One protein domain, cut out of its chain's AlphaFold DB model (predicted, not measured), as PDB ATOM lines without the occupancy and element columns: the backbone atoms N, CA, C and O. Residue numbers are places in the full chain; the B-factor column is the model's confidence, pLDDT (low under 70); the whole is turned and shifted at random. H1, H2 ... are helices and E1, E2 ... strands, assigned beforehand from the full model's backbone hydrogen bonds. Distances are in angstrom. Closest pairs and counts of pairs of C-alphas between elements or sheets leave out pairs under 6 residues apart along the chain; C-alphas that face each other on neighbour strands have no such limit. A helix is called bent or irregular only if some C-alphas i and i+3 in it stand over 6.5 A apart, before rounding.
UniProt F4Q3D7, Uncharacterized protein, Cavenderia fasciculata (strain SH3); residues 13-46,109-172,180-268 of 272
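Overview. This is residues 13 to 46, 109 to 172 and 180 to 268 of the 272 residues of an uncharacterized protein of Cavenderia fasciculata (strain SH3) (UniProt F4Q3D7). A long, twisted slab of five strands has helices over one face: H2 and H3 cross the strands, and H4 folds back along H3 on the side away from the sheet. H5 packs near one end of E5, H1 lies apart, and residues 166 to 172 stick out. The printed part has 187 residues with five named helices and five named strands, in the order H1 H2 E1 H3 H4 E2 E3 E4 E5 H5. The class is mixed, helices and strands, in two layers, H2, H3 and H5 on one face of the mixed sheet E1 E2 E3 E4 E5. It is only just compact, close to loose, with a radius of gyration of the C-alphas of 18.8 A, and spans 62 by 41 by 31 A.

Arrangement. H1, residues 13 to 19, is apart from H2, residues 27 to 38. H2 is irregular, C-alphas 34 and 37 being 7.2 A apart. E1, residues 39 to 43, is an edge strand, parallel to E2, residues 188 to 194, with N 40 and O 190 2.9 A apart. E2, E3 at residues 198 to 208, E4 at 219 to 230 and E5 at 236 to 248 form a meander, each strand the antiparallel neighbour of the one before, with three hairpins. Within hydrogen-bond range are N 191 and O 202 at 2.8 A, N 203 and O 225 at 2.8 A, and N 224 and O 242 at 2.8 A. H2 is on the sheet at a height of 9.0 A, its closest C-alphas to E2 those of Arg 38 and Arg 189, 6.1 A apart. H3, residues 117 to 136, is on the same face at a height of 10.1 A, across the strands at 68 degrees to E2 on the local plane. With its residues 126 to 134 alone, H3 touches H4, residues 138 to 149, in a helical hairpin at a shallow tilt of 22 degrees; the closest C-alphas, of Thr 133 and Leu 141, are 5.8 A apart. H4 is only just irregular, C-alphas 139 and 142 being 6.6 A apart. H5, residues 254 to 263, is on the sheet; its closest C-alphas to E5 are those of Lys 257 and Phe 248, 7.5 A apart. In H1, H3 and H5 every O i to N i+4 pair is within hydrogen-bond range, against 6 of 8 in H4 and 3 of 8 in H2, where 5 of 9 O i to N i+3 pairs are.

Along the chain. H1 begins at C-alpha 13, (48.873, 127.401, 68.761). H3 is 28.8 A long, E3 32.6 A, E4 36.5 A and E5 34.5 A. H5 ends at C-alpha 263, (47.404, 126.491, 79.493).

Size, cuts and confidence. The C-alphas farthest apart, of Asn 114 and Ala 255, are 62.3 A apart. Residues 47 to 108 and 173 to 179 are not printed, with gaps of 24.9 A and 16.8 A. Of the links printed whole, none is long. Mean pLDDT of the printed part is 73.4; among residues under 70 are 18 to 46 and 153 to 172.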
ATOM      1  N   SER A  13      48.351 127.681  70.105       67.69
ATOM      2  CA  SER A  13      48.873 127.401  68.761       67.69
ATOM      3  C   SER A  13      50.356 127.058  68.823       67.69
ATOM      4  O   SER A  13      50.779 126.086  68.206       67.69
ATOM      5  N   GLN A  14      51.130 127.799  69.621       67.19
ATOM      6  CA  GLN A  14      52.563 127.553  69.797       67.19
ATOM      7  C   GLN A  14      52.824 126.187  70.439       67.19
ATOM      8  O   GLN A  14      53.684 125.441  69.974       67.19
ATOM      9  N   VAL A  15      52.044 125.830  71.465       55.06
ATOM     10  CA  VAL A  15      52.094 124.513  72.108       55.06
ATOM     11  C   VAL A  15      51.730 123.431  71.091       55.06
ATOM     12  O   VAL A  15      52.514 122.510  70.879       55.06
ATOM     13  N   ASN A  16      50.605 123.565  70.381       60.00
ATOM     14  CA  ASN A  16      50.193 122.597  69.359       60.00
ATOM     15  C   ASN A  16      51.235 122.419  68.244       60.00
ATOM     16  O   ASN A  16      51.472 121.299  67.792       60.00
ATOM     17  N   ASP A  17      51.879 123.495  67.802       71.19
ATOM     18  CA  ASP A  17      52.902 123.433  66.762       71.19
ATOM     19  C   ASP A  17      54.226 122.853  67.267       71.19
ATOM     20  O   ASP A  17      54.952 122.232  66.488       71.19
ATOM     21  N   LEU A  18      54.529 122.970  68.564       52.78
ATOM     22  CA  LEU A  18      55.625 122.236  69.193       52.78
ATOM     23  C   LEU A  18      55.394 120.720  69.092       52.78
ATOM     24  O   LEU A  18      56.314 119.984  68.739       52.78
ATOM     25  N   TRP A  19      54.157 120.271  69.318       50.88
ATOM     26  CA  TRP A  19      53.778 118.852  69.334       50.88
ATOM     27  C   TRP A  19      53.562 118.234  67.950       50.88
ATOM     28  O   TRP A  19      53.717 117.026  67.788       50.88
ATOM     29  N   LYS A  20      53.265 119.037  66.920       59.88
ATOM     30  CA  LYS A  20      53.239 118.570  65.517       59.88
ATOM     31  C   LYS A  20      54.635 118.297  64.949       59.88
ATOM     32  O   LYS A  20      54.757 117.723  63.862       59.88
ATOM     33  N   LYS A  21      55.705 118.732  65.624       56.50
ATOM     34  CA  LYS A  21      57.076 118.452  65.186       56.50
ATOM     35  C   LYS A  21      57.360 116.959  65.352       56.50
ATOM     36  O   LYS A  21      57.004 116.353  66.356       56.50
ATOM     37  N   LYS A  22      58.042 116.368  64.363       53.16
ATOM     38  CA  LYS A  22      58.570 114.997  64.474       53.16
ATOM     39  C   LYS A  22      59.340 114.850  65.787       53.16
ATOM     40  O   LYS A  22      60.086 115.757  66.146       53.16
ATOM     41  N   MET A  23      59.201 113.703  66.451       47.53
ATOM     42  CA  MET A  23      59.790 113.437  67.772       47.53
ATOM     43  C   MET A  23      61.311 113.677  67.816       47.53
ATOM     44  O   MET A  23      61.842 114.159  68.808       47.53
ATOM     45  N   THR A  24      61.989 113.482  66.682       45.81
ATOM     46  CA  THR A  24      63.414 113.787  66.444       45.81
ATOM     47  C   THR A  24      63.807 115.254  66.573       45.81
ATOM     48  O   THR A  24      64.981 115.607  66.651       45.81
ATOM     49  N   ARG A  25      62.816 116.139  66.544       53.00
ATOM     50  CA  ARG A  25      62.966 117.583  66.697       53.00
ATOM     51  C   ARG A  25      62.485 118.071  68.056       53.00
ATOM     52  O   ARG A  25      62.555 119.276  68.295       53.00
ATOM     53  N   LEU A  26      62.002 117.174  68.920       49.72
ATOM     54  CA  LEU A  26      61.707 117.518  70.303       49.72
ATOM     55  C   LEU A  26      63.017 117.668  71.089       49.72
ATOM     56  O   LEU A  26      63.983 116.951  70.808       49.72
ATOM     57  N   PRO A  27      63.060 118.559  72.093       50.78
ATOM     58  CA  PRO A  27      64.248 118.762  72.923       50.78
ATOM     59  C   PRO A  27      64.783 117.451  73.516       50.78
ATOM     60  O   PRO A  27      65.977 117.176  73.437       50.78
ATOM     61  N   ILE A  28      63.870 116.572  73.948       47.44
ATOM     62  CA  ILE A  28      64.185 115.295  74.599       47.44
ATOM     63  C   ILE A  28      65.104 114.379  73.774       47.44
ATOM     64  O   ILE A  28      65.904 113.631  74.329       47.44
ATOM     65  N   TYR A  29      65.015 114.467  72.446       47.22
ATOM     66  CA  TYR A  29      65.799 113.659  71.519       47.22
ATOM     67  C   TYR A  29      67.248 114.145  71.401       47.22
ATOM     68  O   TYR A  29      68.173 113.338  71.345       47.22
ATOM     69  N   LYS A  30      67.460 115.468  71.397       56.44
ATOM     70  CA  LYS A  30      68.809 116.061  71.457       56.44
ATOM     71  C   LYS A  30      69.446 115.858  72.823       56.44
ATOM     72  O   LYS A  30      70.672 115.825  72.937       56.44
ATOM     73  N   ASP A  31      68.603 115.771  73.840       53.28
ATOM     74  CA  ASP A  31      69.052 115.700  75.205       53.28
ATOM     75  C   ASP A  31      69.552 114.287  75.517       53.28
ATOM     76  O   ASP A  31      70.701 114.182  75.908       53.28
ATOM     77  N   LEU A  32      68.811 113.200  75.263       50.44
ATOM     78  CA  LEU A  32      69.178 111.817  75.655       50.44
ATOM     79  C   LEU A  32      70.684 111.450  75.573       50.44
ATOM     80  O   LEU A  32      71.230 111.004  76.584       50.44
ATOM     81  N   PRO A  33      71.407 111.695  74.458       45.47
ATOM     82  CA  PRO A  33      72.858 111.482  74.397       45.47
ATOM     83  C   PRO A  33      73.665 112.434  75.297       45.47
ATOM     84  O   PRO A  33      74.608 112.010  75.954       45.47
ATOM     85  N   ARG A  34      73.294 113.719  75.373       45.38
ATOM     86  CA  ARG A  34      73.855 114.686  76.339       45.38
ATOM     87  C   ARG A  34      73.536 114.295  77.784       45.38
ATOM     88  O   ARG A  34      74.293 114.684  78.673       45.38
ATOM     89  N   LEU A  35      72.455 113.533  78.002       48.59
ATOM     90  CA  LEU A  35      71.933 113.230  79.326       48.59
ATOM     91  C   LEU A  35      72.719 112.144  80.089       48.59
ATOM     92  O   LEU A  35      72.620 112.045  81.309       48.59
ATOM     93  N   ALA A  36      73.547 111.355  79.399       48.53
ATOM     94  CA  ALA A  36      74.183 110.165  79.970       48.53
ATOM     95  C   ALA A  36      75.084 110.431  81.197       48.53
ATOM     96  O   ALA A  36      75.194 109.577  82.072       48.53
ATOM     97  N   GLY A  37      75.684 111.623  81.294       39.69
ATOM     98  CA  GLY A  37      76.571 112.014  82.399       39.69
ATOM     99  C   GLY A  37      75.885 112.501  83.676       39.69
ATOM    100  O   GLY A  37      76.575 112.779  84.648       39.69
ATOM    101  N   ARG A  38      74.553 112.651  83.693       51.88
ATOM    102  CA  ARG A  38      73.803 113.031  84.911       51.88
ATOM    103  C   ARG A  38      72.660 112.063  85.199       51.88
ATOM    104  O   ARG A  38      71.616 112.450  85.724       51.88
ATOM    105  N   ILE A  39      72.865 110.808  84.808       51.31
ATOM    106  CA  ILE A  39      71.990 109.699  85.162       51.31
ATOM    107  C   ILE A  39      72.391 109.231  86.559       51.31
ATOM    108  O   ILE A  39      73.489 108.711  86.743       51.31
ATOM    109  N   SER A  40      71.506 109.392  87.539       51.84
ATOM    110  CA  SER A  40      71.638 108.715  88.824       51.84
ATOM    111  C   SER A  40      70.930 107.363  88.753       51.84
ATOM    112  O   SER A  40      69.772 107.264  88.350       51.84
ATOM    113  N   ILE A  41      71.636 106.298  89.125       58.62
ATOM    114  CA  ILE A  41      71.053 104.961  89.242       58.62
ATOM    115  C   ILE A  41      70.951 104.654  90.729       58.62
ATOM    116  O   ILE A  41      71.966 104.500  91.407       58.62
ATOM    117  N   THR A  42      69.731 104.573  91.247       59.50
ATOM    118  CA  THR A  42      69.477 104.190  92.637       59.50
ATOM    119  C   THR A  42      68.837 102.810  92.650       59.50
ATOM    120  O   THR A  42      67.661 102.658  92.319       59.50
ATOM    121  N   SER A  43      69.615 101.787  93.017       49.94
ATOM    122  CA  SER A  43      69.067 100.446  93.235       49.94
ATOM    123  C   SER A  43      68.474 100.365  94.636       49.94
ATOM    124  O   SER A  43      69.183 100.528  95.627       49.94
ATOM    125  N   THR A  44      67.176 100.080  94.732       56.00
ATOM    126  CA  THR A  44      66.484  99.917  96.024       56.00
ATOM    127  C   THR A  44      66.680  98.530  96.645       56.00
ATOM    128  O   THR A  44      66.128  98.235  97.705       56.00
ATOM    129  N   THR A  45      67.479  97.658  96.017       52.88
ATOM    130  CA  THR A  45      67.725  96.297  96.519       52.88
ATOM    131  C   THR A  45      68.497  96.264  97.838       52.88
ATOM    132  O   THR A  45      68.364  95.287  98.573       52.88
ATOM    133  N   ASP A  46      69.230  97.328  98.179       44.72
ATOM    134  CA  ASP A  46      69.861  97.480  99.489       44.72
ATOM    135  C   ASP A  46      68.980  98.319 100.420       44.72
ATOM    136  O   ASP A  46      68.862  99.538 100.296       44.72
ATOM    137  N   LEU A 109      77.473  92.709  74.714       63.59
ATOM    138  CA  LEU A 109      77.049  93.334  75.972       63.59
ATOM    139  C   LEU A 109      76.579  92.326  77.020       63.59
ATOM    140  O   LEU A 109      76.017  92.743  78.036       63.59
ATOM    141  N   GLU A 110      76.825  91.029  76.818       75.62
ATOM    142  CA  GLU A 110      76.587  90.040  77.862       75.62
ATOM    143  C   GLU A 110      77.326  90.431  79.147       75.62
ATOM    144  O   GLU A 110      78.517  90.778  79.161       75.62
ATOM    145  N   ILE A 111      76.565  90.441  80.238       71.88
ATOM    146  CA  ILE A 111      77.085  90.656  81.579       71.88
ATOM    147  C   ILE A 111      77.744  89.340  81.976       71.88
ATOM    148  O   ILE A 111      77.051  88.351  82.193       71.88
ATOM    149  N   LEU A 112      79.071  89.324  82.038       79.38
ATOM    150  CA  LEU A 112      79.828  88.132  82.396       79.38
ATOM    151  C   LEU A 112      79.890  88.019  83.920       79.38
ATOM    152  O   LEU A 112      79.945  89.026  84.631       79.38
ATOM    153  N   ASP A 113      79.941  86.796  84.445       80.88
ATOM    154  CA  ASP A 113      80.018  86.582  85.896       80.88
ATOM    155  C   ASP A 113      81.261  87.232  86.517       80.88
ATOM    156  O   ASP A 113      81.183  87.758  87.631       80.88
ATOM    157  N   ASN A 114      82.352  87.290  85.747       87.62
ATOM    158  CA  ASN A 114      83.637  87.868  86.133       87.62
ATOM    159  C   ASN A 114      83.697  89.401  86.036       87.62
ATOM    160  O   ASN A 114      84.694  89.978  86.467       87.62
ATOM    161  N   ASP A 115      82.675  90.058  85.477       85.69
ATOM    162  CA  ASP A 115      82.640  91.519  85.415       85.69
ATOM    163  C   ASP A 115      82.616  92.101  86.838       85.69
ATOM    164  O   ASP A 115      81.905  91.625  87.735       85.69
ATOM    165  N   THR A 116      83.351  93.187  87.042       85.75
ATOM    166  CA  THR A 116      83.237  93.994  88.258       85.75
ATOM    167  C   THR A 116      81.824  94.571  88.378       85.75
ATOM    168  O   THR A 116      81.137  94.790  87.380       85.75
ATOM    169  N   ASN A 117      81.362  94.868  89.599       76.50
ATOM    170  CA  ASN A 117      80.018  95.430  89.800       76.50
ATOM    171  C   ASN A 117      79.782  96.699  88.951       76.50
ATOM    172  O   ASN A 117      78.715  96.874  88.366       76.50
ATOM    173  N   ASN A 118      80.814  97.534  88.803       71.25
ATOM    174  CA  ASN A 118      80.768  98.753  87.996       71.25
ATOM    175  C   ASN A 118      80.584  98.451  86.501       71.25
ATOM    176  O   ASN A 118      79.765  99.090  85.844       71.25
ATOM    177  N   GLU A 119      81.281  97.444  85.965       79.81
ATOM    178  CA  GLU A 119      81.110  96.999  84.575       79.81
ATOM    179  C   GLU A 119      79.712  96.422  84.336       79.81
ATOM    180  O   GLU A 119      79.092  96.734  83.317       79.81
ATOM    181  N   LYS A 120      79.170  95.653  85.293       79.69
ATOM    182  CA  LYS A 120      77.794  95.134  85.216       79.69
ATOM    183  C   LYS A 120      76.780  96.278  85.149       79.69
ATOM    184  O   LYS A 120      75.892  96.257  84.296       79.69
ATOM    185  N   ILE A 121      76.933  97.295  86.001       73.12
ATOM    186  CA  ILE A 121      76.084  98.498  86.004       73.12
ATOM    187  C   ILE A 121      76.212  99.254  84.676       73.12
ATOM    188  O   ILE A 121      75.200  99.599  84.068       73.12
ATOM    189  N   PHE A 122      77.433  99.465  84.181       77.00
ATOM    190  CA  PHE A 122      77.670 100.184  82.929       77.00
ATOM    191  C   PHE A 122      77.089  99.449  81.711       77.00
ATOM    192  O   PHE A 122      76.425 100.066  80.877       77.00
ATOM    193  N   LYS A 123      77.259  98.121  81.628       83.44
ATOM    194  CA  LYS A 123      76.643  97.283  80.586       83.44
ATOM    195  C   LYS A 123      75.116  97.355  80.640       83.44
ATOM    196  O   LYS A 123      74.486  97.524  79.593       83.44
ATOM    197  N   ARG A 124      74.520  97.303  81.840       76.31
ATOM    198  CA  ARG A 124      73.072  97.505  82.023       76.31
ATOM    199  C   ARG A 124      72.645  98.871  81.512       76.31
ATOM    200  O   ARG A 124      71.756  98.927  80.671       76.31
ATOM    201  N   LEU A 125      73.309  99.945  81.943       75.38
ATOM    202  CA  LEU A 125      73.009 101.312  81.512       75.38
ATOM    203  C   LEU A 125      73.077 101.458  79.987       75.38
ATOM    204  O   LEU A 125      72.144 101.973  79.374       75.38
ATOM    205  N   LYS A 126      74.145 100.949  79.364       81.44
ATOM    206  CA  LYS A 126      74.320 100.949  77.906       81.44
ATOM    207  C   LYS A 126      73.167 100.218  77.212       81.44
ATOM    208  O   LYS A 126      72.619 100.737  76.241       81.44
ATOM    209  N   LYS A 127      72.728  99.074  77.753       81.88
ATOM    210  CA  LYS A 127      71.548  98.342  77.267       81.88
ATOM    211  C   LYS A 127      70.263  99.167  77.393       81.88
ATOM    212  O   LYS A 127      69.512  99.225  76.421       81.88
ATOM    213  N   ILE A 128      70.038  99.850  78.524       74.31
ATOM    214  CA  ILE A 128      68.870 100.731  78.724       74.31
ATOM    215  C   ILE A 128      68.864 101.842  77.673       74.31
ATOM    216  O   ILE A 128      67.874 102.029  76.974       74.31
ATOM    217  N   ILE A 129      69.986 102.548  77.517       75.81
ATOM    218  CA  ILE A 129      70.106 103.674  76.584       75.81
ATOM    219  C   ILE A 129      69.909 103.210  75.142       75.81
ATOM    220  O   ILE A 129      69.215 103.873  74.370       75.81
ATOM    221  N   PHE A 130      70.477 102.062  74.766       82.38
ATOM    222  CA  PHE A 130      70.281 101.486  73.439       82.38
ATOM    223  C   PHE A 130      68.822 101.115  73.195       82.38
ATOM    224  O   PHE A 130      68.298 101.451  72.137       82.38
ATOM    225  N   LYS A 131      68.148 100.499  74.174       74.75
ATOM    226  CA  LYS A 131      66.725 100.158  74.071       74.75
ATOM    227  C   LYS A 131      65.843 101.393  73.984       74.75
ATOM    228  O   LYS A 131      65.022 101.475  73.079       74.75
ATOM    229  N   MET A 132      66.072 102.396  74.830       67.62
ATOM    230  CA  MET A 132      65.370 103.676  74.724       67.62
ATOM    231  C   MET A 132      65.582 104.296  73.339       67.62
ATOM    232  O   MET A 132      64.616 104.649  72.673       67.62
ATOM    233  N   THR A 133      66.826 104.359  72.857       72.62
ATOM    234  CA  THR A 133      67.143 104.910  71.527       72.62
ATOM    235  C   THR A 133      66.449 104.128  70.408       72.62
ATOM    236  O   THR A 133      65.909 104.733  69.486       72.62
ATOM    237  N   GLU A 134      66.425 102.796  70.502       73.88
ATOM    238  CA  GLU A 134      65.731 101.911  69.564       73.88
ATOM    239  C   GLU A 134      64.216 102.170  69.543       73.88
ATOM    240  O   GLU A 134      63.633 102.231  68.458       73.88
ATOM    241  N   CYS A 135      63.598 102.378  70.712       59.31
ATOM    242  CA  CYS A 135      62.180 102.719  70.838       59.31
ATOM    243  C   CYS A 135      61.839 104.074  70.201       59.31
ATOM    244  O   CYS A 135      60.752 104.222  69.647       59.31
ATOM    245  N   PHE A 136      62.746 105.053  70.269       58.97
ATOM    246  CA  PHE A 136      62.495 106.382  69.710       58.97
ATOM    247  C   PHE A 136      62.804 106.461  68.213       58.97
ATOM    248  O   PHE A 136      61.982 106.985  67.460       58.97
ATOM    249  N   GLU A 137      63.962 105.967  67.752       70.31
ATOM    250  CA  GLU A 137      64.303 105.974  66.327       70.31
ATOM    251  C   GLU A 137      65.525 105.092  65.977       70.31
ATOM    252  O   GLU A 137      66.669 105.393  66.334       70.31
ATOM    253  N   LYS A 138      65.306 104.038  65.174       73.94
ATOM    254  CA  LYS A 138      66.353 103.075  64.771       73.94
ATOM    255  C   LYS A 138      67.569 103.710  64.081       73.94
ATOM    256  O   LYS A 138      68.670 103.186  64.217       73.94
ATOM    257  N   SER A 139      67.406 104.825  63.365       76.75
ATOM    258  CA  SER A 139      68.506 105.471  62.630       76.75
ATOM    259  C   SER A 139      69.607 106.036  63.531       76.75
ATOM    260  O   SER A 139      70.748 106.130  63.086       76.75
ATOM    261  N   ASN A 140      69.310 106.378  64.791       70.12
ATOM    262  CA  ASN A 140      70.322 106.929  65.710       70.12
ATOM    263  C   ASN A 140      70.992 105.873  66.565       70.12
ATOM    264  O   ASN A 140      72.016 106.162  67.180       70.12
ATOM    265  N   LEU A 141      70.433 104.662  66.609       80.06
ATOM    266  CA  LEU A 141      70.991 103.571  67.390       80.06
ATOM    267  C   LEU A 141      72.456 103.325  67.011       80.06
ATOM    268  O   LEU A 141      73.296 103.183  67.892       80.06
ATOM    269  N   GLU A 142      72.781 103.363  65.717       82.12
ATOM    270  CA  GLU A 142      74.154 103.174  65.235       82.12
ATOM    271  C   GLU A 142      75.094 104.312  65.646       82.12
ATOM    272  O   GLU A 142      76.228 104.062  66.053       82.12
ATOM    273  N   HIS A 143      74.619 105.560  65.642       79.12
ATOM    274  CA  HIS A 143      75.416 106.686  66.124       79.12
ATOM    275  C   HIS A 143      75.674 106.590  67.633       79.12
ATOM    276  O   HIS A 143      76.809 106.737  68.083       79.12
ATOM    277  N   VAL A 144      74.639 106.286  68.422       75.88
ATOM    278  CA  VAL A 144      74.757 106.115  69.875       75.88
ATOM    279  C   VAL A 144      75.688 104.943  70.203       75.88
ATOM    280  O   VAL A 144      76.567 105.083  71.052       75.88
ATOM    281  N   LYS A 145      75.588 103.819  69.482       83.69
ATOM    282  CA  LYS A 145      76.540 102.704  69.591       83.69
ATOM    283  C   LYS A 145      77.974 103.146  69.311       83.69
ATOM    284  O   LYS A 145      78.863 102.833  70.099       83.69
ATOM    285  N   GLN A 146      78.196 103.890  68.227       81.56
ATOM    286  CA  GLN A 146      79.519 104.383  67.849       81.56
ATOM    287  C   GLN A 146      80.124 105.283  68.935       81.56
ATOM    288  O   GLN A 146      81.289 105.118  69.287       81.56
ATOM    289  N   VAL A 147      79.325 106.185  69.509       77.31
ATOM    290  CA  VAL A 147      79.724 107.047  70.631       77.31
ATOM    291  C   VAL A 147      80.151 106.193  71.829       77.31
ATOM    292  O   VAL A 147      81.276 106.321  72.301       77.31
ATOM    293  N   PHE A 148      79.313 105.250  72.265       79.31
ATOM    294  CA  PHE A 148      79.625 104.382  73.405       79.31
ATOM    295  C   PHE A 148      80.799 103.423  73.177       79.31
ATOM    296  O   PHE A 148      81.372 102.938  74.148       79.31
ATOM    297  N   ASN A 149      81.125 103.084  71.932       80.81
ATOM    298  CA  ASN A 149      82.280 102.239  71.626       80.81
ATOM    299  C   ASN A 149      83.599 103.020  71.677       80.81
ATOM    300  O   ASN A 149      84.646 102.420  71.887       80.81
ATOM    301  N   ASN A 150      83.540 104.343  71.527       76.69
ATOM    302  CA  ASN A 150      84.698 105.230  71.617       76.69
ATOM    303  C   ASN A 150      84.918 105.785  73.034       76.69
ATOM    304  O   ASN A 150      85.817 106.602  73.227       76.69
ATOM    305  N   TYR A 151      84.086 105.401  74.006       74.38
ATOM    306  CA  TYR A 151      84.188 105.891  75.374       74.38
ATOM    307  C   TYR A 151      84.879 104.883  76.282       74.38
ATOM    308  O   TYR A 151      84.447 103.734  76.379       74.38
ATOM    309  N   GLU A 152      85.926 105.326  76.972       73.62
ATOM    310  CA  GLU A 152      86.530 104.552  78.053       73.62
ATOM    311  C   GLU A 152      85.591 104.552  79.263       73.62
ATOM    312  O   GLU A 152      85.030 105.587  79.624       73.62
ATOM    313  N   THR A 153      85.384 103.384  79.874       60.69
ATOM    314  CA  THR A 153      84.521 103.230  81.051       60.69
ATOM    315  C   THR A 153      85.004 104.171  82.164       60.69
ATOM    316  O   THR A 153      86.126 103.994  82.639       60.69
ATOM    317  N   PRO A 154      84.208 105.168  82.593       56.34
ATOM    318  CA  PRO A 154      84.657 106.108  83.611       56.34
ATOM    319  C   PRO A 154      84.784 105.388  84.956       56.34
ATOM    320  O   PRO A 154      83.914 104.605  85.343       56.34
ATOM    321  N   THR A 155      85.874 105.656  85.671       42.44
ATOM    322  CA  THR A 155      86.215 105.043  86.967       42.44
ATOM    323  C   THR A 155      85.299 105.468  88.120       42.44
ATOM    324  O   THR A 155      85.256 104.818  89.160       42.44
ATOM    325  N   ASP A 156      84.553 106.544  87.914       37.53
ATOM    326  CA  ASP A 156      83.899 107.367  88.925       37.53
ATOM    327  C   ASP A 156      82.426 107.649  88.572       37.53
ATOM    328  O   ASP A 156      81.764 108.457  89.214       37.53
ATOM    329  N   PHE A 157      81.884 106.941  87.572       46.50
ATOM    330  CA  PHE A 157      80.514 107.080  87.046       46.50
ATOM    331  C   PHE A 157      80.140 108.479  86.509       46.50
ATOM    332  O   PHE A 157      79.060 108.638  85.942       46.50
ATOM    333  N   GLU A 158      81.035 109.468  86.571       37.22
ATOM    334  CA  GLU A 158      80.886 110.760  85.895       37.22
ATOM    335  C   GLU A 158      81.296 110.646  84.420       37.22
ATOM    336  O   GLU A 158      82.427 110.899  84.005       37.22
ATOM    337  N   LEU A 159      80.343 110.243  83.584       37.81
ATOM    338  CA  LEU A 159      80.511 110.201  82.136       37.81
ATOM    339  C   LEU A 159      80.492 111.639  81.561       37.81
ATOM    340  O   LEU A 159      79.446 112.165  81.175       37.81
ATOM    341  N   HIS A 160      81.646 112.311  81.495       37.28
ATOM    342  CA  HIS A 160      81.791 113.624  80.852       37.28
ATOM    343  C   HIS A 160      81.579 113.556  79.322       37.28
ATOM    344  O   HIS A 160      82.505 113.386  78.524       37.28
ATOM    345  N   MET A 161      80.326 113.749  78.898       38.88
ATOM    346  CA  MET A 161      79.876 113.732  77.496       38.88
ATOM    347  C   MET A 161      80.447 114.854  76.608       38.88
ATOM    348  O   MET A 161      80.359 114.765  75.382       38.88
ATOM    349  N   SER A 162      81.058 115.903  77.174       34.28
ATOM    350  CA  SER A 162      81.743 116.955  76.396       34.28
ATOM    351  C   SER A 162      82.853 116.395  75.500       34.28
ATOM    352  O   SER A 162      83.157 116.969  74.456       34.28
ATOM    353  N   THR A 163      83.426 115.257  75.887       36.69
ATOM    354  CA  THR A 163      84.453 114.537  75.126       36.69
ATOM    355  C   THR A 163      83.838 113.682  74.012       36.69
ATOM    356  O   THR A 163      84.419 113.571  72.936       36.69
ATOM    357  N   LEU A 164      82.626 113.156  74.220       35.78
ATOM    358  CA  LEU A 164      81.921 112.272  73.283       35.78
ATOM    359  C   LEU A 164      81.258 112.992  72.104       35.78
ATOM    360  O   LEU A 164      81.031 112.387  71.060       35.78
ATOM    361  N   LEU A 165      80.955 114.281  72.254       38.19
ATOM    362  CA  LEU A 165      80.228 115.073  71.253       38.19
ATOM    363  C   LEU A 165      81.082 116.163  70.594       38.19
ATOM    364  O   LEU A 165      80.544 117.048  69.921       38.19
ATOM    365  N   LYS A 166      82.410 116.089  70.744       39.19
ATOM    366  CA  LYS A 166      83.393 116.987  70.118       39.19
ATOM    367  C   LYS A 166      83.487 116.700  68.605       39.19
ATOM    368  O   LYS A 166      84.486 116.204  68.109       39.19
ATOM    369  N   GLY A 167      82.394 116.951  67.882       36.88
ATOM    370  CA  GLY A 167      82.256 116.688  66.444       36.88
ATOM    371  C   GLY A 167      80.825 116.778  65.899       36.88
ATOM    372  O   GLY A 167      80.651 116.986  64.705       36.88
ATOM    373  N   VAL A 168      79.795 116.690  66.753       37.28
ATOM    374  CA  VAL A 168      78.379 116.741  66.320       37.28
ATOM    375  C   VAL A 168      77.837 118.182  66.272       37.28
ATOM    376  O   VAL A 168      76.849 118.460  65.592       37.28
ATOM    377  N   SER A 169      78.493 119.141  66.943       35.53
ATOM    378  CA  SER A 169      77.993 120.525  67.043       35.53
ATOM    379  C   SER A 169      78.090 121.334  65.743       35.53
ATOM    380  O   SER A 169      77.470 122.389  65.651       35.53
ATOM    381  N   THR A 170      78.834 120.875  64.736       37.41
ATOM    382  CA  THR A 170      78.988 121.581  63.452       37.41
ATOM    383  C   THR A 170      77.838 121.338  62.472       37.41
ATOM    384  O   THR A 170      77.746 122.054  61.482       37.41
ATOM    385  N   ILE A 171      76.936 120.383  62.737       39.94
ATOM    386  CA  ILE A 171      75.857 120.013  61.797       39.94
ATOM    387  C   ILE A 171      74.518 120.714  62.120       39.94
ATOM    388  O   ILE A 171      73.636 120.778  61.268       39.94
ATOM    389  N   PHE A 172      74.356 121.304  63.313       35.84
ATOM    390  CA  PHE A 172      73.051 121.791  63.795       35.84
ATOM    391  C   PHE A 172      73.029 123.241  64.303       35.84
ATOM    392  O   PHE A 172      72.226 123.566  65.176       35.84
ATOM    393  N   GLU A 180      67.450 129.333  77.340       57.16
ATOM    394  CA  GLU A 180      68.626 129.231  78.199       57.16
ATOM    395  C   GLU A 180      68.453 128.006  79.099       57.16
ATOM    396  O   GLU A 180      67.748 128.017  80.102       57.16
ATOM    397  N   ASP A 181      69.058 126.898  78.677       60.25
ATOM    398  CA  ASP A 181      69.151 125.674  79.461       60.25
ATOM    399  C   ASP A 181      69.788 125.994  80.822       60.25
ATOM    400  O   ASP A 181      70.913 126.501  80.878       60.25
ATOM    401  N   VAL A 182      69.087 125.695  81.922       65.44
ATOM    402  CA  VAL A 182      69.607 125.895  83.280       65.44
ATOM    403  C   VAL A 182      70.765 124.916  83.482       65.44
ATOM    404  O   VAL A 182      70.588 123.751  83.824       65.44
ATOM    405  N   ARG A 183      72.002 125.374  83.249       64.75
ATOM    406  CA  ARG A 183      73.213 124.525  83.264       64.75
ATOM    407  C   ARG A 183      73.627 124.014  84.655       64.75
ATOM    408  O   ARG A 183      74.619 123.291  84.742       64.75
ATOM    409  N   GLY A 184      72.896 124.368  85.713       71.56
ATOM    410  CA  GLY A 184      73.202 124.023  87.104       71.56
ATOM    411  C   GLY A 184      72.768 122.612  87.539       71.56
ATOM    412  O   GLY A 184      72.194 121.867  86.743       71.56
ATOM    413  N   PRO A 185      73.012 122.250  88.815       68.25
ATOM    414  CA  PRO A 185      72.528 120.994  89.413       68.25
ATOM    415  C   PRO A 185      70.991 120.885  89.403       68.25
ATOM    416  O   PRO A 185      70.441 119.789  89.392       68.25
ATOM    417  N   GLU A 186      70.313 122.030  89.326       70.69
ATOM    418  CA  GLU A 186      68.860 122.183  89.196       70.69
ATOM    419  C   GLU A 186      68.342 122.099  87.748       70.69
ATOM    420  O   GLU A 186      67.184 122.413  87.487       70.69
ATOM    421  N   GLY A 187      69.211 121.770  86.789       79.75
ATOM    422  CA  GLY A 187      68.869 121.698  85.373       79.75
ATOM    423  C   GLY A 187      68.073 120.447  85.013       79.75
ATOM    424  O   GLY A 187      67.029 120.135  85.579       79.75
ATOM    425  N   TRP A 188      68.571 119.709  84.029       80.44
ATOM    426  CA  TRP A 188      68.038 118.398  83.685       80.44
ATOM    427  C   TRP A 188      68.626 117.305  84.586       80.44
ATOM    428  O   TRP A 188      69.806 117.347  84.952       80.44
ATOM    429  N   ARG A 189      67.800 116.315  84.927       84.50
ATOM    430  CA  ARG A 189      68.120 115.187  85.807       84.50
ATOM    431  C   ARG A 189      67.481 113.923  85.250       84.50
ATOM    432  O   ARG A 189      66.300 113.946  84.912       84.50
ATOM    433  N   ILE A 190      68.234 112.828  85.175       85.81
ATOM    434  CA  ILE A 190      67.655 111.501  84.946       85.81
ATOM    435  C   ILE A 190      67.879 110.668  86.203       85.81
ATOM    436  O   ILE A 190      69.024 110.510  86.617       85.81
ATOM    437  N   SER A 191      66.820 110.107  86.778       85.75
ATOM    438  CA  SER A 191      66.919 109.056  87.788       85.75
ATOM    439  C   SER A 191      66.387 107.735  87.247       85.75
ATOM    440  O   SER A 191      65.393 107.687  86.522       85.75
ATOM    441  N   ILE A 192      67.081 106.652  87.576       88.50
ATOM    442  CA  ILE A 192      66.671 105.288  87.255       88.50
ATOM    443  C   ILE A 192      66.471 104.547  88.570       88.50
ATOM    444  O   ILE A 192      67.414 104.358  89.341       88.50
ATOM    445  N   GLU A 193      65.233 104.129  88.810       91.06
ATOM    446  CA  GLU A 193      64.822 103.368  89.981       91.06
ATOM    447  C   GLU A 193      64.494 101.940  89.559       91.06
ATOM    448  O   GLU A 193      63.535 101.677  88.831       91.06
ATOM    449  N   GLU A 194      65.311 100.998  90.015       89.25
ATOM    450  CA  GLU A 194      65.102  99.577  89.766       89.25
ATOM    451  C   GLU A 194      64.397  98.947  90.973       89.25
ATOM    452  O   GLU A 194      64.881  99.023  92.109       89.25
ATOM    453  N   THR A 195      63.251  98.312  90.722       93.06
ATOM    454  CA  THR A 195      62.528  97.487  91.699       93.06
ATOM    455  C   THR A 195      62.588  96.013  91.286       93.06
ATOM    456  O   THR A 195      63.324  95.634  90.367       93.06
ATOM    457  N   LYS A 196      61.852  95.138  91.984       92.38
ATOM    458  CA  LYS A 196      61.842  93.701  91.681       92.38
ATOM    459  C   LYS A 196      61.328  93.418  90.266       92.38
ATOM    460  O   LYS A 196      61.962  92.645  89.554       92.38
ATOM    461  N   ASP A 197      60.240  94.079  89.877       94.44
ATOM    462  CA  ASP A 197      59.464  93.711  88.688       94.44
ATOM    463  C   ASP A 197      59.487  94.790  87.592       94.44
ATOM    464  O   ASP A 197      59.254  94.482  86.425       94.44
ATOM    465  N   ILE A 198      59.825  96.036  87.941       95.06
ATOM    466  CA  ILE A 198      59.838  97.169  87.004       95.06
ATOM    467  C   ILE A 198      61.094  98.029  87.152       95.06
ATOM    468  O   ILE A 198      61.722  98.081  88.219       95.06
ATOM    469  N   VAL A 199      61.416  98.743  86.078       90.94
ATOM    470  CA  VAL A 199      62.426  99.801  86.035       90.94
ATOM    471  C   VAL A 199      61.739 101.116  85.697       90.94
ATOM    472  O   VAL A 199      61.136 101.258  84.634       90.94
ATOM    473  N   THR A 200      61.850 102.092  86.590       93.94
ATOM    474  CA  THR A 200      61.303 103.433  86.396       93.94
ATOM    475  C   THR A 200      62.426 104.371  85.979       93.94
ATOM    476  O   THR A 200      63.381 104.578  86.721       93.94
ATOM    477  N   VAL A 201      62.306 104.963  84.797       90.81
ATOM    478  CA  VAL A 201      63.191 106.019  84.306       90.81
ATOM    479  C   VAL A 201      62.456 107.346  84.429       90.81
ATOM    480  O   VAL A 201      61.405 107.545  83.824       90.81
ATOM    481  N   ILE A 202      63.003 108.266  85.210       93.00
ATOM    482  CA  ILE A 202      62.455 109.601  85.416       93.00
ATOM    483  C   ILE A 202      63.422 110.603  84.801       93.00
ATOM    484  O   ILE A 202      64.572 110.682  85.203       93.00
ATOM    485  N   HIS A 203      62.952 111.390  83.846       91.31
ATOM    486  CA  HIS A 203      63.673 112.513  83.273       91.31
ATOM    487  C   HIS A 203      62.967 113.806  83.670       91.31
ATOM    488  O   HIS A 203      61.858 114.070  83.212       91.31
ATOM    489  N   ALA A 204      63.601 114.606  84.518       91.38
ATOM    490  CA  ALA A 204      63.123 115.920  84.918       91.38
ATOM    491  C   ALA A 204      63.961 117.019  84.264       91.38
ATOM    492  O   ALA A 204      65.179 116.881  84.145       91.38
ATOM    493  N   ARG A 205      63.328 118.121  83.863       90.06
ATOM    494  CA  ARG A 205      64.014 119.292  83.317       90.06
ATOM    495  C   ARG A 205      63.307 120.571  83.725       90.06
ATOM    496  O   ARG A 205      62.092 120.700  83.575       90.06
ATOM    497  N   ARG A 206      64.100 121.533  84.198       91.12
ATOM    498  CA  ARG A 206      63.670 122.913  84.408       91.12
ATOM    499  C   ARG A 206      63.820 123.727  83.126       91.12
ATOM    500  O   ARG A 206      64.871 123.701  82.485       91.12
ATOM    501  N   GLU A 207      62.773 124.460  82.778       87.56
ATOM    502  CA  GLU A 207      62.729 125.395  81.659       87.56
ATOM    503  C   GLU A 207      62.301 126.776  82.148       87.56
ATOM    504  O   GLU A 207      61.378 126.916  82.955       87.56
ATOM    505  N   GLU A 208      62.976 127.805  81.647       89.50
ATOM    506  CA  GLU A 208      62.601 129.197  81.865       89.50
ATOM    507  C   GLU A 208      61.848 129.723  80.642       89.50
ATOM    508  O   GLU A 208      62.147 129.375  79.500       89.50
ATOM    509  N   SER A 209      60.855 130.582  80.872       87.56
ATOM    510  CA  SER A 209      60.189 131.317  79.801       87.56
ATOM    511  C   SER A 209      61.211 132.131  79.003       87.56
ATOM    512  O   SER A 209      62.151 132.670  79.587       87.56
ATOM    513  N   LEU A 210      60.981 132.291  77.697       79.31
ATOM    514  CA  LEU A 210      61.889 133.015  76.803       79.31
ATOM    515  C   LEU A 210      62.375 134.352  77.400       79.31
ATOM    516  O   LEU A 210      61.545 135.176  77.799       79.31
ATOM    517  N   PRO A 211      63.688 134.654  77.350       74.81
ATOM    518  CA  PRO A 211      64.242 135.894  77.902       74.81
ATOM    519  C   PRO A 211      63.739 137.147  77.171       74.81
ATOM    520  O   PRO A 211      63.863 138.261  77.672       74.81
ATOM    521  N   THR A 212      63.151 136.980  75.982       72.75
ATOM    522  CA  THR A 212      62.514 138.057  75.218       72.75
ATOM    523  C   THR A 212      61.149 138.465  75.767       72.75
ATOM    524  O   THR A 212      60.580 139.447  75.290       72.75
ATOM    525  N   GLN A 213      60.591 137.717  76.721       80.75
ATOM    526  CA  GLN A 213      59.356 138.115  77.376       80.75
ATOM    527  C   GLN A 213      59.592 139.319  78.301       80.75
ATOM    528  O   GLN A 213      60.657 139.441  78.914       80.75
ATOM    529  N   PRO A 214      58.599 140.214  78.428       87.81
ATOM    530  CA  PRO A 214      58.597 141.231  79.469       87.81
ATOM    531  C   PRO A 214      58.872 140.619  80.852       87.81
ATOM    532  O   PRO A 214      58.426 139.508  81.139       87.81
ATOM    533  N   LYS A 215      59.590 141.341  81.726       86.50
ATOM    534  CA  LYS A 215      59.933 140.852  83.079       86.50
ATOM    535  C   LYS A 215      58.695 140.469  83.898       86.50
ATOM    536  O   LYS A 215      58.743 139.530  84.681       86.50
ATOM    537  N   ASP A 216      57.576 141.150  83.669       89.25
ATOM    538  CA  ASP A 216      56.262 140.883  84.264       89.25
ATOM    539  C   ASP A 216      55.527 139.674  83.649       89.25
ATOM    540  O   ASP A 216      54.365 139.416  83.970       89.25
ATOM    541  N   LYS A 217      56.211 138.907  82.796       90.69
ATOM    542  CA  LYS A 217      55.755 137.631  82.239       90.69
ATOM    543  C   LYS A 217      56.796 136.521  82.350       90.69
ATOM    544  O   LYS A 217      56.603 135.458  81.766       90.69
ATOM    545  N   GLN A 218      57.879 136.745  83.094       91.94
ATOM    546  CA  GLN A 218      58.875 135.708  83.321       91.94
ATOM    547  C   GLN A 218      58.373 134.682  84.344       91.94
ATOM    548  O   GLN A 218      57.859 135.016  85.418       91.94
ATOM    549  N   PHE A 219      58.505 133.412  83.984       93.19
ATOM    550  CA  PHE A 219      58.203 132.265  84.830       93.19
ATOM    551  C   PHE A 219      59.137 131.119  84.465       93.19
ATOM    552  O   PHE A 219      59.750 131.113  83.400       93.19
ATOM    553  N   TRP A 220      59.231 130.129  85.337       92.00
ATOM    554  CA  TRP A 220      59.908 128.882  85.030       92.00
ATOM    555  C   TRP A 220      59.048 127.716  85.483       92.00
ATOM    556  O   TRP A 220      58.201 127.840  86.374       92.00
ATOM    557  N   PHE A 221      59.243 126.575  84.850       92.00
ATOM    558  CA  PHE A 221      58.555 125.352  85.212       92.00
ATOM    559  C   PHE A 221      59.507 124.170  85.128       92.00
ATOM    560  O   PHE A 221      60.490 124.186  84.395       92.00
ATOM    561  N   GLU A 222      59.228 123.150  85.921       92.00
ATOM    562  CA  GLU A 222      59.916 121.874  85.852       92.00
ATOM    563  C   GLU A 222      58.927 120.830  85.368       92.00
ATOM    564  O   GLU A 222      57.838 120.673  85.932       92.00
ATOM    565  N   TRP A 223      59.298 120.128  84.305       91.19
ATOM    566  CA  TRP A 223      58.548 118.992  83.806       91.19
ATOM    567  C   TRP A 223      59.295 117.699  84.092       91.19
ATOM    568  O   TRP A 223      60.519 117.673  84.169       91.19
ATOM    569  N   GLN A 224      58.539 116.620  84.254       92.75
ATOM    570  CA  GLN A 224      59.029 115.288  84.546       92.75
ATOM    571  C   GLN A 224      58.373 114.286  83.599       92.75
ATOM    572  O   GLN A 224      57.155 114.110  83.613       92.75
ATOM    573  N   LEU A 225      59.184 113.619  82.785       89.62
ATOM    574  CA  LEU A 225      58.819 112.424  82.042       89.62
ATOM    575  C   LEU A 225      59.154 111.196  82.887       89.62
ATOM    576  O   LEU A 225      60.310 110.958  83.208       89.62
ATOM    577  N   THR A 226      58.159 110.385  83.201       91.19
ATOM    578  CA  THR A 226      58.320 109.084  83.849       91.19
ATOM    579  C   THR A 226      57.996 107.993  82.841       91.19
ATOM    580  O   THR A 226      56.907 107.982  82.275       91.19
ATOM    581  N   VAL A 227      58.937 107.081  82.623       89.06
ATOM    582  CA  VAL A 227      58.802 105.895  81.776       89.06
ATOM    583  C   VAL A 227      58.956 104.680  82.678       89.06
ATOM    584  O   VAL A 227      59.987 104.524  83.325       89.06
ATOM    585  N   ILE A 228      57.940 103.828  82.739       91.56
ATOM    586  CA  ILE A 228      57.988 102.567  83.480       91.56
ATOM    587  C   ILE A 228      58.161 101.447  82.466       91.56
ATOM    588  O   ILE A 228      57.354 101.308  81.546       91.56
ATOM    589  N   LEU A 229      59.218 100.665  82.640       91.56
ATOM    590  CA  LEU A 229      59.530  99.490  81.842       91.56
ATOM    591  C   LEU A 229      59.414  98.236  82.705       91.56
ATOM    592  O   LEU A 229      59.613  98.287  83.921       91.56
ATOM    593  N   ASN A 230      59.163  97.100  82.067       93.81
ATOM    594  CA  ASN A 230      59.293  95.810  82.731       93.81
ATOM    595  C   ASN A 230      60.759  95.528  83.129       93.81
ATOM    596  O   ASN A 230      61.699  96.182  82.664       93.81
ATOM    597  N   LYS A 231      60.969  94.528  83.993       91.75
ATOM    598  CA  LYS A 231      62.297  94.166  84.520       91.75
ATOM    599  C   LYS A 231      63.357  93.914  83.442       91.75
ATOM    600  O   LYS A 231      64.516  94.280  83.628       91.75
ATOM    601  N   ASP A 232      62.953  93.319  82.325       89.12
ATOM    602  CA  ASP A 232      63.851  92.950  81.228       89.12
ATOM    603  C   ASP A 232      64.132  94.104  80.253       89.12
ATOM    604  O   ASP A 232      64.935  93.948  79.328       89.12
ATOM    605  N   LEU A 233      63.505  95.270  80.468       87.00
ATOM    606  CA  LEU A 233      63.602  96.460  79.618       87.00
ATOM    607  C   LEU A 233      63.176  96.197  78.165       87.00
ATOM    608  O   LEU A 233      63.708  96.795  77.226       87.00
ATOM    609  N   THR A 234      62.250  95.261  77.972       81.06
ATOM    610  CA  THR A 234      61.744  94.850  76.658       81.06
ATOM    611  C   THR A 234      60.436  95.541  76.300       81.06
ATOM    612  O   THR A 234      60.171  95.752  75.119       81.06
ATOM    613  N   GLU A 235      59.644  95.934  77.298       82.19
ATOM    614  CA  GLU A 235      58.342  96.569  77.115       82.19
ATOM    615  C   GLU A 235      58.221  97.815  77.998       82.19
ATOM    616  O   GLU A 235      58.589  97.801  79.176       82.19
ATOM    617  N   ILE A 236      57.695  98.899  77.421       87.00
ATOM    618  CA  ILE A 236      57.280 100.089  78.169       87.00
ATOM    619  C   ILE A 236      55.863  99.823  78.678       87.00
ATOM    620  O   ILE A 236      54.921  99.770  77.889       87.00
ATOM    621  N   GLU A 237      55.704  99.676  79.992       91.62
ATOM    622  CA  GLU A 237      54.404  99.447  80.626       91.62
ATOM    623  C   GLU A 237      53.577 100.732  80.711       91.62
ATOM    624  O   GLU A 237      52.355 100.710  80.550       91.62
ATOM    625  N   SER A 238      54.230 101.868  80.976       91.31
ATOM    626  CA  SER A 238      53.570 103.172  80.961       91.31
ATOM    627  C   SER A 238      54.548 104.317  80.729       91.31
ATOM    628  O   SER A 238      55.746 104.217  80.986       91.31
ATOM    629  N   THR A 239      54.022 105.429  80.227       85.88
ATOM    630  CA  THR A 239      54.739 106.699  80.114       85.88
ATOM    631  C   THR A 239      53.830 107.814  80.620       85.88
ATOM    632  O   THR A 239      52.622 107.787  80.394       85.88
ATOM    633  N   SER A 240      54.391 108.784  81.336       86.56
ATOM    634  CA  SER A 240      53.673 109.987  81.747       86.56
ATOM    635  C   SER A 240      54.595 111.194  81.731       86.56
ATOM    636  O   SER A 240      55.650 111.157  82.355       86.56
ATOM    637  N   LEU A 241      54.185 112.276  81.082       85.38
ATOM    638  CA  LEU A 241      54.825 113.589  81.197       85.38
ATOM    639  C   LEU A 241      53.973 114.466  82.111       85.38
ATOM    640  O   LEU A 241      52.773 114.510  81.885       85.38
ATOM    641  N   LYS A 242      54.559 115.151  83.098       88.56
ATOM    642  CA  LYS A 242      53.858 116.054  84.032       88.56
ATOM    643  C   LYS A 242      54.649 117.331  84.263       88.56
ATOM    644  O   LYS A 242      55.870 117.306  84.174       88.56
ATOM    645  N   ILE A 243      53.981 118.419  84.639       89.81
ATOM    646  CA  ILE A 243      54.663 119.608  85.172       89.81
ATOM    647  C   ILE A 243      54.617 119.508  86.692       89.81
ATOM    648  O   ILE A 243      53.548 119.574  87.296       89.81
ATOM    649  N   VAL A 244      55.781 119.290  87.298       92.94
ATOM    650  CA  VAL A 244      55.932 119.034  88.738       92.94
ATOM    651  C   VAL A 244      56.129 120.317  89.535       92.94
ATOM    652  O   VAL A 244      55.837 120.353  90.728       92.94
ATOM    653  N   GLN A 245      56.576 121.389  88.878       93.25
ATOM    654  CA  GLN A 245      56.767 122.685  89.508       93.25
ATOM    655  C   GLN A 245      56.484 123.810  88.517       93.25
ATOM    656  O   GLN A 245      56.864 123.735  87.354       93.25
ATOM    657  N   LEU A 246      55.828 124.867  88.986       93.00
ATOM    658  CA  LEU A 246      55.599 126.095  88.232       93.00
ATOM    659  C   LEU A 246      55.823 127.265  89.185       93.00
ATOM    660  O   LEU A 246      55.148 127.370  90.210       93.00
ATOM    661  N   GLN A 247      56.775 128.131  88.858       94.25
ATOM    662  CA  GLN A 247      57.073 129.322  89.637       94.25
ATOM    663  C   GLN A 247      57.044 130.563  88.761       94.25
ATOM    664  O   GLN A 247      57.495 130.575  87.621       94.25
ATOM    665  N   PHE A 248      56.524 131.634  89.340       93.94
ATOM    666  CA  PHE A 248      56.429 132.943  88.715       93.94
ATOM    667  C   PHE A 248      57.362 133.897  89.446       93.94
ATOM    668  O   PHE A 248      57.478 133.813  90.671       93.94
ATOM    669  N   CYS A 249      57.971 134.833  88.722       92.44
ATOM    670  CA  CYS A 249      58.703 135.923  89.353       92.44
ATOM    671  C   CYS A 249      57.784 136.775  90.255       92.44
ATOM    672  O   CYS A 249      56.547 136.698  90.210       92.44
ATOM    673  N   GLU A 250      58.381 137.601  91.107       93.69
ATOM    674  CA  GLU A 250      57.623 138.552  91.918       93.69
ATOM    675  C   GLU A 250      56.934 139.605  91.032       93.69
ATOM    676  O   GLU A 250      57.437 139.987  89.978       93.69
ATOM    677  N   GLY A 251      55.752 140.070  91.448       93.50
ATOM    678  CA  GLY A 251      55.003 141.109  90.727       93.50
ATOM    679  C   GLY A 251      54.185 140.631  89.519       93.50
ATOM    680  O   GLY A 251      53.462 141.432  88.929       93.50
ATOM    681  N   ILE A 252      54.229 139.342  89.172       95.50
ATOM    682  CA  ILE A 252      53.413 138.780  88.086       95.50
ATOM    683  C   ILE A 252      51.919 138.845  88.442       95.50
ATOM    684  O   ILE A 252      51.501 138.388  89.513       95.50
ATOM    685  N   SER A 253      51.103 139.372  87.522       95.88
ATOM    686  CA  SER A 253      49.656 139.525  87.724       95.88
ATOM    687  C   SER A 253      48.944 138.180  87.923       95.88
ATOM    688  O   SER A 253      49.249 137.188  87.257       95.88
ATOM    689  N   GLN A 254      47.935 138.142  88.800       96.00
ATOM    690  CA  GLN A 254      47.167 136.915  89.046       96.00
ATOM    691  C   GLN A 254      46.429 136.423  87.791       96.00
ATOM    692  O   GLN A 254      46.285 135.219  87.594       96.00
ATOM    693  N   ALA A 255      45.994 137.343  86.925       95.69
ATOM    694  CA  ALA A 255      45.352 137.002  85.660       95.69
ATOM    695  C   ALA A 255      46.282 136.169  84.765       95.69
ATOM    696  O   ALA A 255      45.877 135.107  84.299       95.69
ATOM    697  N   PHE A 256      47.541 136.593  84.610       94.31
ATOM    698  CA  PHE A 256      48.534 135.853  83.831       94.31
ATOM    699  C   PHE A 256      48.909 134.518  84.485       94.31
ATOM    700  O   PHE A 256      49.001 133.506  83.797       94.31
ATOM    701  N   LYS A 257      49.046 134.470  85.820       94.81
ATOM    702  CA  LYS A 257      49.262 133.198  86.534       94.81
ATOM    703  C   LYS A 257      48.154 132.196  86.224       94.81
ATOM    704  O   LYS A 257      48.441 131.056  85.877       94.81
ATOM    705  N   ASN A 258      46.898 132.638  86.289       94.31
ATOM    706  CA  ASN A 258      45.739 131.801  85.983       94.31
ATOM    707  C   ASN A 258      45.710 131.364  84.511       94.31
ATOM    708  O   ASN A 258      45.316 130.237  84.224       94.31
ATOM    709  N   GLU A 259      46.111 132.240  83.588       93.50
ATOM    710  CA  GLU A 259      46.229 131.935  82.159       93.50
ATOM    711  C   GLU A 259      47.271 130.836  81.913       93.50
ATOM    712  O   GLU A 259      46.937 129.798  81.345       93.50
ATOM    713  N   VAL A 260      48.493 131.007  82.425       90.88
ATOM    714  CA  VAL A 260      49.577 130.020  82.298       90.88
ATOM    715  C   VAL A 260      49.206 128.711  82.992       90.88
ATOM    716  O   VAL A 260      49.330 127.640  82.403       90.88
ATOM    717  N   SER A 261      48.683 128.766  84.221       90.12
ATOM    718  CA  SER A 261      48.226 127.567  84.933       90.12
ATOM    719  C   SER A 261      47.111 126.840  84.188       90.12
ATOM    720  O   SER A 261      47.045 125.618  84.258       90.12
ATOM    721  N   ARG A 262      46.239 127.544  83.463       88.19
ATOM    722  CA  ARG A 262      45.217 126.910  82.624       88.19
ATOM    723  C   ARG A 262      45.836 126.266  81.385       88.19
ATOM    724  O   ARG A 262      45.520 125.113  81.106       88.19
ATOM    725  N   ALA A 263      46.722 126.980  80.692       87.12
ATOM    726  CA  ALA A 263      47.404 126.491  79.493       87.12
ATOM    727  C   ALA A 263      48.248 125.236  79.776       87.12
ATOM    728  O   ALA A 263      48.302 124.318  78.968       87.12
ATOM    729  N   LEU A 264      48.847 125.162  80.965       85.44
ATOM    730  CA  LEU A 264      49.653 124.028  81.426       85.44
ATOM    731  C   LEU A 264      48.833 122.958  82.173       85.44
ATOM    732  O   LEU A 264      49.388 122.168  82.938       85.44
ATOM    733  N   CYS A 265      47.504 122.958  82.012       85.94
ATOM    734  CA  CYS A 265      46.573 122.018  82.653       85.94
ATOM    735  C   CYS A 265      46.766 121.889  84.176       85.94
ATOM    736  O   CYS A 265      46.580 120.823  84.761       85.94
ATOM    737  N   SER A 266      47.172 122.977  84.830       82.56
ATOM    738  CA  SER A 266      47.466 123.062  86.266       82.56
ATOM    739  C   SER A 266      48.449 121.995  86.752       82.56
ATOM    740  O   SER A 266      48.304 121.472  87.852       82.56
ATOM    741  N   GLY A 267      49.424 121.634  85.914       72.19
ATOM    742  CA  GLY A 267      50.415 120.605  86.232       72.19
ATOM    743  C   GLY A 267      49.994 119.179  85.876       72.19
ATOM    744  O   GLY A 267      50.830 118.281  85.813       72.19
ATOM    745  N   ASN A 268      48.712 118.977  85.572       73.06
ATOM    746  CA  ASN A 268      48.103 117.673  85.326       73.06
ATOM    747  C   ASN A 268      47.986 117.347  83.837       73.06
ATOM    748  O   ASN A 268      47.060 116.646  83.431       73.06
TER     749      ASN A 268